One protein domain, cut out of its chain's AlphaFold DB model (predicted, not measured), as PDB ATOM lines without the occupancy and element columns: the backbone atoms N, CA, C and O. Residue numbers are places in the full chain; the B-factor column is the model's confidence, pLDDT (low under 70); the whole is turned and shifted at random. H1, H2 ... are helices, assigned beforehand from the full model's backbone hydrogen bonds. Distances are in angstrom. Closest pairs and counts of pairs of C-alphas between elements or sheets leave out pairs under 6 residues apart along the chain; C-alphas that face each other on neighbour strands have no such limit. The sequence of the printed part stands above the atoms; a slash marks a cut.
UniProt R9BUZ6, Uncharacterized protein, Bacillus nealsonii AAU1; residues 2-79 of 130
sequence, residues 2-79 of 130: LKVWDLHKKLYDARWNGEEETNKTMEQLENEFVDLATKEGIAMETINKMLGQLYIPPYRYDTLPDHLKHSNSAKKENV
ATOM      1  N   LEU A   2      46.763   7.891  36.258       77.31
ATOM      2  CA  LEU A   2      46.710   6.812  35.239       77.31
ATOM      3  C   LEU A   2      46.410   5.416  35.826       77.31
ATOM      4  O   LEU A   2      45.481   4.749  35.386       77.31
ATOM      5  N   LYS A   3      47.106   5.032  36.906       85.56
ATOM      6  CA  LYS A   3      46.901   3.738  37.587       85.56
ATOM      7  C   LYS A   3      45.488   3.561  38.168       85.56
ATOM      8  O   LYS A   3      44.976   2.448  38.195       85.56
ATOM      9  N   VAL A   4      44.861   4.651  38.622       88.69
ATOM     10  CA  VAL A   4      43.486   4.639  39.156       88.69
ATOM     11  C   VAL A   4      42.488   4.412  38.023       88.69
ATOM     12  O   VAL A   4      41.546   3.641  38.179       88.69
ATOM     13  N   TRP A   5      42.701   5.040  36.864       89.75
ATOM     14  CA  TRP A   5      41.858   4.835  35.684       89.75
ATOM     15  C   TRP A   5      41.994   3.431  35.102       89.75
ATOM     16  O   TRP A   5      40.982   2.831  34.744       89.75
ATOM     17  N   ASP A   6      43.208   2.879  35.069       87.94
ATOM     18  CA  ASP A   6      43.438   1.498  34.638       87.94
ATOM     19  C   ASP A   6      42.704   0.501  35.540       87.94
ATOM     20  O   ASP A   6      42.066  -0.435  35.056       87.94
ATOM     21  N   LEU A   7      42.752   0.718  36.856       90.00
ATOM     22  CA  LEU A   7      42.053  -0.128  37.819       90.00
ATOM     23  C   LEU A   7      40.530   0.046  37.737       90.00
ATOM     24  O   LEU A   7      39.795  -0.936  37.778       90.00
ATOM     25  N   HIS A   8      40.053   1.271  37.518       91.56
ATOM     26  CA  HIS A   8      38.638   1.540  37.282       91.56
ATOM     27  C   HIS A   8      38.124   0.849  36.009       91.56
ATOM     28  O   HIS A   8      37.040   0.270  36.002       91.56
ATOM     29  N   LYS A   9      38.924   0.839  34.939       89.19
ATOM     30  CA  LYS A   9      38.612   0.095  33.718       89.19
ATOM     31  C   LYS A   9      38.534  -1.414  33.977       89.19
ATOM     32  O   LYS A   9      37.604  -2.047  33.492       89.19
ATOM     33  N   LYS A  10      39.447  -1.977  34.776       87.69
ATOM     34  CA  LYS A  10      39.390  -3.396  35.176       87.69
ATOM     35  C   LYS A  10      38.124  -3.728  35.964       87.69
ATOM     36  O   LYS A  10      37.491  -4.731  35.667       87.69
ATOM     37  N   LEU A  11      37.726  -2.873  36.907       87.88
ATOM     38  CA  LEU A  11      36.461  -3.009  37.638       87.88
ATOM     39  C   LEU A  11      35.251  -2.994  36.699       87.88
ATOM     40  O   LEU A  11      34.341  -3.812  36.825       87.88
ATOM     41  N   TYR A  12      35.256  -2.078  35.730       86.94
ATOM     42  CA  TYR A  12      34.202  -1.977  34.728       86.94
ATOM     43  C   TYR A  12      34.126  -3.234  33.848       86.94
ATOM     44  O   TYR A  12      33.045  -3.771  33.602       86.94
ATOM     45  N   ASP A  13      35.277  -3.740  33.410       83.38
ATOM     46  CA  ASP A  13      35.369  -4.959  32.614       83.38
ATOM     47  C   ASP A  13      34.930  -6.197  33.409       83.38
ATOM     48  O   ASP A  13      34.114  -6.964  32.899       83.38
ATOM     49  N   ALA A  14      35.374  -6.348  34.660       83.50
ATOM     50  CA  ALA A  14      34.988  -7.453  35.540       83.50
ATOM     51  C   ALA A  14      33.478  -7.462  35.827       83.50
ATOM     52  O   ALA A  14      32.828  -8.503  35.756       83.50
ATOM     53  N   ARG A  15      32.875  -6.291  36.066       82.69
ATOM     54  CA  ARG A  15      31.434  -6.190  36.330       82.69
ATOM     55  C   ARG A  15      30.572  -6.619  35.141       82.69
ATOM     56  O   ARG A  15      29.513  -7.214  35.334       82.69
ATOM     57  N   TRP A  16      30.992  -6.291  33.922       79.19
ATOM     58  CA  TRP A  16      30.182  -6.506  32.718       79.19
ATOM     59  C   TRP A  16      30.531  -7.778  31.938       79.19
ATOM     60  O   TRP A  16      29.674  -8.264  31.194       79.19
ATOM     61  N   ASN A  17      31.737  -8.325  32.118       73.94
ATOM     62  CA  ASN A  17      32.187  -9.573  31.491       73.94
ATOM     63  C   ASN A  17      32.286 -10.754  32.472       73.94
ATOM     64  O   ASN A  17      32.448 -11.880  32.019       73.94
ATOM     65  N   GLY A  18      32.160 -10.521  33.780       66.44
ATOM     66  CA  GLY A  18      32.496 -11.507  34.807       66.44
ATOM     67  C   GLY A  18      33.982 -11.462  35.177       66.44
ATOM     68  O   GLY A  18      34.789 -10.822  34.505       66.44
ATOM     69  N   GLU A  19      34.350 -12.154  36.254       66.25
ATOM     70  CA  GLU A  19      35.706 -12.170  36.838       66.25
ATOM     71  C   GLU A  19      36.744 -12.944  35.985       66.25
ATOM     72  O   GLU A  19      37.799 -13.320  36.487       66.25
ATOM     73  N   GLU A  20      36.472 -13.187  34.695       52.97
ATOM     74  CA  GLU A  20      37.140 -14.195  33.849       52.97
ATOM     75  C   GLU A  20      38.658 -13.990  33.624       52.97
ATOM     76  O   GLU A  20      39.306 -14.881  33.083       52.97
ATOM     77  N   GLU A  21      39.268 -12.886  34.073       50.00
ATOM     78  CA  GLU A  21      40.708 -12.615  33.882       50.00
ATOM     79  C   GLU A  21      41.485 -12.222  35.147       50.00
ATOM     80  O   GLU A  21      42.697 -11.994  35.089       50.00
ATOM     81  N   THR A  22      40.845 -12.149  36.314       52.84
ATOM     82  CA  THR A  22      41.533 -11.778  37.555       52.84
ATOM     83  C   THR A  22      41.319 -12.850  38.608       52.84
ATOM     84  O   THR A  22      40.187 -13.125  38.975       52.84
ATOM     85  N   ASN A  23      42.399 -13.385  39.193       62.19
ATOM     86  CA  ASN A  23      42.363 -14.198  40.427       62.19
ATOM     87  C   ASN A  23      41.877 -13.390  41.659       62.19
ATOM     88  O   ASN A  23      42.280 -13.666  42.786       62.19
ATOM     89  N   LYS A  24      41.101 -12.328  41.435       69.56
ATOM     90  CA  LYS A  24      40.611 -11.381  42.423       69.56
ATOM     91  C   LYS A  24      39.109 -11.251  42.262       69.56
ATOM     92  O   LYS A  24      38.631 -11.069  41.144       69.56
ATOM     93  N   THR A  25      38.408 -11.309  43.384       82.12
ATOM     94  CA  THR A  25      36.968 -11.069  43.434       82.12
ATOM     95  C   THR A  25      36.661  -9.595  43.171       82.12
ATOM     96  O   THR A  25      37.520  -8.724  43.352       82.12
ATOM     97  N   MET A  26      35.417  -9.292  42.797       80.31
ATOM     98  CA  MET A  26      34.950  -7.907  42.655       80.31
ATOM     99  C   MET A  26      35.223  -7.067  43.915       80.31
ATOM    100  O   MET A  26      35.722  -5.950  43.819       80.31
ATOM    101  N   GLU A  27      34.977  -7.631  45.098       83.19
ATOM    102  CA  GLU A  27      35.224  -6.969  46.386       83.19
ATOM    103  C   GLU A  27      36.710  -6.625  46.587       83.19
ATOM    104  O   GLU A  27      37.053  -5.530  47.031       83.19
ATOM    105  N   GLN A  28      37.618  -7.527  46.205       86.75
ATOM    106  CA  GLN A  28      39.059  -7.273  46.279       86.75
ATOM    107  C   GLN A  28      39.491  -6.158  45.318       86.75
ATOM    108  O   GLN A  28      40.307  -5.314  45.687       86.75
ATOM    109  N   LEU A  29      38.929  -6.122  44.106       87.12
ATOM    110  CA  LEU A  29      39.203  -5.060  43.136       87.12
ATOM    111  C   LEU A  29      38.661  -3.698  43.596       87.12
ATOM    112  O   LEU A  29      39.323  -2.680  43.385       87.12
ATOM    113  N   GLU A  30      37.482  -3.667  44.224       88.06
ATOM    114  CA  GLU A  30      36.882  -2.438  44.757       88.06
ATOM    115  C   GLU A  30      37.718  -1.877  45.911       88.06
ATOM    116  O   GLU A  30      38.054  -0.690  45.902       88.06
ATOM    117  N   ASN A  31      38.142  -2.732  46.847       91.75
ATOM    118  CA  ASN A  31      39.013  -2.334  47.953       91.75
ATOM    119  C   ASN A  31      40.358  -1.785  47.449       91.75
ATOM    120  O   ASN A  31      40.783  -0.705  47.859       91.75
ATOM    121  N   GLU A  32      40.995  -2.463  46.488       91.81
ATOM    122  CA  GLU A  32      42.239  -1.979  45.872       91.81
ATOM    123  C   GLU A  32      42.063  -0.630  45.169       91.81
ATOM    124  O   GLU A  32      42.966   0.210  45.194       91.81
ATOM    125  N   PHE A  33      40.906  -0.410  44.543       93.38
ATOM    126  CA  PHE A  33      40.589   0.853  43.890       93.38
ATOM    127  C   PHE A  33      40.446   1.993  44.892       93.38
ATOM    128  O   PHE A  33      41.057   3.045  44.690       93.38
ATOM    129  N   VAL A  34      39.697   1.783  45.976       92.88
ATOM    130  CA  VAL A  34      39.517   2.785  47.033       92.88
ATOM    131  C   VAL A  34      40.854   3.113  47.700       92.88
ATOM    132  O   VAL A  34      41.186   4.292  47.849       92.88
ATOM    133  N   ASP A  35      41.663   2.103  48.017       93.81
ATOM    134  CA  ASP A  35      42.986   2.285  48.619       93.81
ATOM    135  C   ASP A  35      43.923   3.085  47.711       93.81
ATOM    136  O   ASP A  35      44.603   4.016  48.155       93.81
ATOM    137  N   LEU A  36      43.971   2.736  46.423       93.56
ATOM    138  CA  LEU A  36      44.823   3.414  45.453       93.56
ATOM    139  C   LEU A  36      44.358   4.854  45.207       93.56
ATOM    140  O   LEU A  36      45.186   5.761  45.167       93.56
ATOM    141  N   ALA A  37      43.051   5.076  45.065       91.75
ATOM    142  CA  ALA A  37      42.486   6.403  44.854       91.75
ATOM    143  C   ALA A  37      42.716   7.316  46.067       91.75
ATOM    144  O   ALA A  37      43.097   8.475  45.899       91.75
ATOM    145  N   THR A  38      42.582   6.774  47.280       92.44
ATOM    146  CA  THR A  38      42.867   7.496  48.528       92.44
ATOM    147  C   THR A  38      44.350   7.860  48.631       92.44
ATOM    148  O   THR A  38      44.681   9.002  48.945       92.44
ATOM    149  N   LYS A  39      45.260   6.932  48.295       93.31
ATOM    150  CA  LYS A  39      46.715   7.192  48.257       93.31
ATOM    151  C   LYS A  39      47.106   8.270  47.246       93.31
ATOM    152  O   LYS A  39      48.053   9.010  47.479       93.31
ATOM    153  N   GLU A  40      46.377   8.363  46.141       91.56
ATOM    154  CA  GLU A  40      46.569   9.386  45.105       91.56
ATOM    155  C   GLU A  40      45.876  10.720  45.448       91.56
ATOM    156  O   GLU A  40      45.907  11.649  44.643       91.56
ATOM    157  N   GLY A  41      45.261  10.835  46.633       91.69
ATOM    158  CA  GLY A  41      44.629  12.065  47.112       91.69
ATOM    159  C   GLY A  41      43.283  12.381  46.459       91.69
ATOM    160  O   GLY A  41      42.852  13.534  46.463       91.69
ATOM    161  N   ILE A  42      42.608  11.389  45.873       91.94
ATOM    162  CA  ILE A  42      41.292  11.577  45.260       91.94
ATOM    163  C   ILE A  42      40.237  11.684  46.365       91.94
ATOM    164  O   ILE A  42      40.136  10.823  47.236       91.94
ATOM    165  N   ALA A  43      39.425  12.741  46.316       93.62
ATOM    166  CA  ALA A  43      38.344  12.949  47.272       93.62
ATOM    167  C   ALA A  43      37.326  11.795  47.238       93.62
ATOM    168  O   ALA A  43      36.952  11.319  46.164       93.62
ATOM    169  N   MET A  44      36.814  11.407  48.409       89.75
ATOM    170  CA  MET A  44      35.856  10.303  48.551       89.75
ATOM    171  C   MET A  44      34.594  10.488  47.692       89.75
ATOM    172  O   MET A  44      34.072   9.530  47.132       89.75
ATOM    173  N   GLU A  45      34.128  11.726  47.512       92.12
ATOM    174  CA  GLU A  45      33.001  12.035  46.621       92.12
ATOM    175  C   GLU A  45      33.292  11.641  45.162       92.12
ATOM    176  O   GLU A  45      32.461  11.025  44.491       92.12
ATOM    177  N   THR A  46      34.509  11.917  44.689       90.44
ATOM    178  CA  THR A  46      34.969  11.518  43.354       90.44
ATOM    179  C   THR A  46      35.100  10.000  43.245       90.44
ATOM    180  O   THR A  46      34.699   9.437  42.228       90.44
ATOM    181  N   ILE A  47      35.596   9.326  44.288       91.12
ATOM    182  CA  ILE A  47      35.679   7.855  44.345       91.12
ATOM    183  C   ILE A  47      34.281   7.240  44.211       91.12
ATOM    184  O   ILE A  47      34.062   6.393  43.345       91.12
ATOM    185  N   ASN A  48      33.310   7.724  44.988       90.88
ATOM    186  CA  ASN A  48      31.922   7.259  44.931       90.88
ATOM    187  C   ASN A  48      31.296   7.494  43.554       90.88
ATOM    188  O   ASN A  48      30.612   6.620  43.021       90.88
ATOM    189  N   LYS A  49      31.566   8.651  42.939       91.69
ATOM    190  CA  LYS A  49      31.126   8.941  41.571       91.69
ATOM    191  C   LYS A  49      31.710   7.942  40.569       91.69
ATOM    192  O   LYS A  49      30.984   7.489  39.688       91.69
ATOM    193  N   MET A  50      32.988   7.590  40.700       91.12
ATOM    194  CA  MET A  50      33.636   6.592  39.843       91.12
ATOM    195  C   MET A  50      33.031   5.199  40.049       91.12
ATOM    196  O   MET A  50      32.645   4.567  39.074       91.12
ATOM    197  N   LEU A  51      32.818   4.758  41.290       89.56
ATOM    198  CA  LEU A  51      32.135   3.487  41.567       89.56
ATOM    199  C   LEU A  51      30.704   3.460  41.004       89.56
ATOM    200  O   LEU A  51      30.266   2.450  40.454       89.56
ATOM    201  N   GLY A  52      29.988   4.585  41.045       86.75
ATOM    202  CA  GLY A  52      28.678   4.723  40.404       86.75
ATOM    203  C   GLY A  52      28.717   4.526  38.882       86.75
ATOM    204  O   GLY A  52      27.778   3.973  38.307       86.75
ATOM    205  N   GLN A  53      29.818   4.898  38.218       88.94
ATOM    206  CA  GLN A  53      29.987   4.717  36.769       88.94
ATOM    207  C   GLN A  53      30.049   3.238  36.364       88.94
ATOM    208  O   GLN A  53      29.696   2.911  35.232       88.94
ATOM    209  N   LEU A  54      30.391   2.330  37.285       85.50
ATOM    210  CA  LEU A  54      30.374   0.882  37.047       85.50
ATOM    211  C   LEU A  54      28.982   0.353  36.674       85.50
ATOM    212  O   LEU A  54      28.855  -0.657  35.984       85.50
ATOM    213  N   TYR A  55      27.927   1.049  37.099       84.00
ATOM    214  CA  TYR A  55      26.541   0.692  36.807       84.00
ATOM    215  C   TYR A  55      26.050   1.237  35.467       84.00
ATOM    216  O   TYR A  55      24.978   0.831  35.014       84.00
ATOM    217  N   ILE A  56      26.816   2.123  34.817       82.12
ATOM    218  CA  ILE A  56      26.495   2.595  33.473       82.12
ATOM    219  C   ILE A  56      26.674   1.413  32.525       82.12
ATOM    220  O   ILE A  56      27.783   0.883  32.417       82.12
ATOM    221  N   PRO A  57      25.614   0.977  31.832       76.81
ATOM    222  CA  PRO A  57      25.745  -0.123  30.905       76.81
ATOM    223  C   PRO A  57      26.678   0.219  29.747       76.81
ATOM    224  O   PRO A  57      26.629   1.349  29.258       76.81
ATOM    225  N   PRO A  58      27.475  -0.746  29.253       72.38
ATOM    226  CA  PRO A  58      28.434  -0.502  28.178       72.38
ATOM    227  C   PRO A  58      27.758  -0.044  26.893       72.38
ATOM    228  O   PRO A  58      28.384   0.663  26.121       72.38
ATOM    229  N   TYR A  59      26.467  -0.368  26.727       65.94
ATOM    230  CA  TYR A  59      25.650   0.068  25.599       65.94
ATOM    231  C   TYR A  59      25.147   1.515  25.668       65.94
ATOM    232  O   TYR A  59      24.404   1.985  24.811       65.94
ATOM    233  N   ARG A  60      25.473   2.236  26.742       76.38
ATOM    234  CA  ARG A  60      25.252   3.681  26.829       76.38
ATOM    235  C   ARG A  60      26.576   4.406  26.627       76.38
ATOM    236  O   ARG A  60      26.960   5.226  27.463       76.38
ATOM    237  N   TYR A  61      27.272   4.084  25.536       74.75
ATOM    238  CA  TYR A  61      28.618   4.571  25.226       74.75
ATOM    239  C   TYR A  61      28.765   6.092  25.340       74.75
ATOM    240  O   TYR A  61      29.719   6.580  25.945       74.75
ATOM    241  N   ASP A  62      27.778   6.846  24.854       78.00
ATOM    242  CA  ASP A  62      27.780   8.314  24.901       78.00
ATOM    243  C   ASP A  62      27.756   8.873  26.330       78.00
ATOM    244  O   ASP A  62      28.207   9.989  26.580       78.00
ATOM    245  N   THR A  63      27.259   8.084  27.284       82.50
ATOM    246  CA  THR A  63      27.198   8.450  28.705       82.50
ATOM    247  C   THR A  63      28.404   7.953  29.501       82.50
ATOM    248  O   THR A  63      28.534   8.287  30.681       82.50
ATOM    249  N   LEU A  64      29.292   7.163  28.881       83.25
ATOM    250  CA  LEU A  64      30.498   6.686  29.539       83.25
ATOM    251  C   LEU A  64      31.554   7.795  29.627       83.25
ATOM    252  O   LEU A  64      31.778   8.532  28.665       83.25
ATOM    253  N   PRO A  65      32.280   7.874  30.749       87.38
ATOM    254  CA  PRO A  65      33.520   8.632  30.833       87.38
ATOM    255  C   PRO A  65      34.541   8.181  29.782       87.38
ATOM    256  O   PRO A  65      34.646   6.991  29.474       87.38
ATOM    257  N   ASP A  66      35.368   9.109  29.299       85.50
ATOM    258  CA  ASP A  66      36.309   8.842  28.204       85.50
ATOM    259  C   ASP A  66      37.322   7.726  28.513       85.50
ATOM    260  O   ASP A  66      37.666   6.930  27.636       85.50
ATOM    261  N   HIS A  67      37.758   7.586  29.769       84.19
ATOM    262  CA  HIS A  67      38.658   6.498  30.167       84.19
ATOM    263  C   HIS A  67      37.973   5.117  30.156       84.19
ATOM    264  O   HIS A  67      38.650   4.109  29.952       84.19
ATOM    265  N   LEU A  68      36.640   5.049  30.297       83.94
ATOM    266  CA  LEU A  68      35.862   3.801  30.215       83.94
ATOM    267  C   LEU A  68      35.442   3.441  28.789       83.94
ATOM    268  O   LEU A  68      35.264   2.259  28.498       83.94
ATOM    269  N   LYS A  69      35.358   4.408  27.869       81.25
ATOM    270  CA  LYS A  69      35.098   4.151  26.438       81.25
ATOM    271  C   LYS A  69      36.141   3.237  25.787       81.25
ATOM    272  O   LYS A  69      35.862   2.557  24.803       81.25
ATOM    273  N   HIS A  70      37.342   3.188  26.357       77.56
ATOM    274  CA  HIS A  70      38.437   2.332  25.909       77.56
ATOM    275  C   HIS A  70      38.480   0.973  26.627       77.56
ATOM    276  O   HIS A  70      39.430   0.209  26.409       77.56
ATOM    277  N   SER A  71      37.511   0.676  27.502       76.50
ATOM    278  CA  SER A  71      37.369  -0.617  28.187       76.50
ATOM    279  C   SER A  71      37.062  -1.752  27.211       76.50
ATOM    280  O   SER A  71      36.543  -1.513  26.117       76.50
ATOM    281  N   ASN A  72      37.398  -2.991  27.576       72.12
ATOM    282  CA  ASN A  72      37.081  -4.142  26.727       72.12
ATOM    283  C   ASN A  72      35.556  -4.328  26.613       72.12
ATOM    284  O   ASN A  72      35.058  -4.668  25.542       72.12
ATOM    285  N   SER A  73      34.808  -4.009  27.671       64.25
ATOM    286  CA  SER A  73      33.344  -3.964  27.696       64.25
ATOM    287  C   SER A  73      32.752  -2.924  26.746       64.25
ATOM    288  O   SER A  73      31.813  -3.244  26.023       64.25
ATOM    289  N   ALA A  74      33.298  -1.705  26.711       59.72
ATOM    290  CA  ALA A  74      32.831  -0.657  25.796       59.72
ATOM    291  C   ALA A  74      33.191  -0.972  24.334       59.72
ATOM    292  O   ALA A  74      32.387  -0.763  23.433       59.72
ATOM    293  N   LYS A  75      34.372  -1.557  24.084       62.16
ATOM    294  CA  LYS A  75      34.791  -1.981  22.734       62.16
ATOM    295  C   LYS A  75      33.940  -3.120  22.170       62.16
ATOM    296  O   LYS A  75      33.736  -3.175  20.959       62.16
ATOM    297  N   LYS A  76      33.420  -4.006  23.026       55.03
ATOM    298  CA  LYS A  76      32.507  -5.089  22.624       55.03
ATOM    299  C   LYS A  76      31.166  -4.583  22.086       55.03
ATOM    300  O   LYS A  76      30.491  -5.343  21.399       55.03
ATOM    301  N   GLU A  77      30.783  -3.329  22.327       46.78
ATOM    302  CA  GLU A  77      29.558  -2.775  21.743       46.78
ATOM    303  C   GLU A  77      29.655  -2.637  20.210       46.78
ATOM    304  O   GLU A  77      28.723  -3.015  19.506       46.78
ATOM    305  N   ASN A  78      30.828  -2.261  19.685       44.72
ATOM    306  CA  ASN A  78      31.094  -2.219  18.237       44.72
ATOM    307  C   ASN A  78      31.319  -3.600  17.596       44.72
ATOM    308  O   ASN A  78      31.412  -3.702  16.376       44.72
ATOM    309  N   VAL A  79      31.412  -4.664  18.398       43.62
ATOM    310  CA  VAL A  79      31.571  -6.058  17.929       43.62
ATOM    311  C   VAL A  79      30.298  -6.873  18.199       43.62
ATOM    312  O   VAL A  79      30.242  -8.073  17.950       43.62
TER     313      VAL A  79
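Overview. This is residues 2 to 79 of the 130 residues of an uncharacterized protein of Bacillus nealsonii AAU1 (UniProt R9BUZ6). Three helices, H1, H2 and H3, run up and down as a loosely formed bundle: H1 and H2 lie side by side as a long hairpin, and H3 folds back beside H2. H1 is the core, with H2 on one side of it and the short helices H4 and H5 packed on it away from H2; the long axis runs from the turn between H2 and H3 to the far end of H5. The printed part has 78 residues with five named helices, in the order H1, H2, H3, H4, H5, and no named strand; its class is all helix. It is compact, with a radius of gyration of the C-alphas of 12.0 A, and its rounded outline spans 36 by 28 by 19 A.

Arrangement. Begin at residues 2 to 17, which form H1, the hub: it touches three other helices. Next look at residues 26 to 39, H2, which touches H1 with 11 pairs of C-alphas within 8 A. The closest C-alphas of the two are those of Val 4 and Ala 37, 6.0 A apart. H1 and H2 run opposite ways at a shallow tilt of 17 degrees and form a helical hairpin. Go on to residues 44 to 53, H3, which only just touches H2, with 3 pairs of C-alphas within 8 A; H2 touches H3 with residues 34 to 38 alone. Their closest C-alphas, those of Val 34 and Ile 47, are 6.9 A apart. H2 and H3 run opposite ways at a steep tilt of 36 degrees, only just beyond shallow, and form a second helical hairpin. H1 and H3 are close but not clearly touching, with the C-alphas of His 8 and Met 50 the closest at 7.6 A. H1, H2 and H3 make a bundle that is up and down, each helix running against the one before it. Residues 66 to 69 form H4, which touches residues 5 to 12 of H1; the closest C-alphas are those of Lys 9 and Leu 68, 5.8 A apart. Residues 72 to 79 form H5, which touches residues 12 to 17 of H1, with the C-alphas of Asp 13 and Ser 73 the closest at 5.4 A. H1 and H5 run the same way at a steep tilt of 58 degrees. H5 is apart from both H2 and H3. In H1, H2 and H3, every O i to N i+4 pair is within hydrogen-bond range; in H5, 1 of 4 such pairs is, beside 4 of 5 O i to N i+3 pairs, and H4 is too short for an O i to N i+4 pair.

Along the chain. Find C-alpha 2 at (46.710, 6.812, 35.239); from there H1 runs 22.2 A to C-alpha 17. H2 starts at C-alpha 26, at (34.950, -7.907, 42.655), and runs 19.9 A to C-alpha 39. H3 covers 14.3 A from Met 44 to Gln 53. H4 measures 5.2 A from Asp 66 to Lys 69. H5 runs 10.6 A from Asn 72 to C-alpha 79 at (31.571, -6.058, 17.929).

Size, cuts and confidence. The two C-alphas farthest apart are those of Gly 41 and Val 79, at 36.8 A. The printed part has no cut. The link from H3 to H4, residues 54 to 65, is long, and the links from H2 to H3 and from H4 to H5 are tight. The mean pLDDT of the printed part is 80.6; look for values under 70 at residues 18 to 24, residue 59 and residues 73 to 79, which belong to H5.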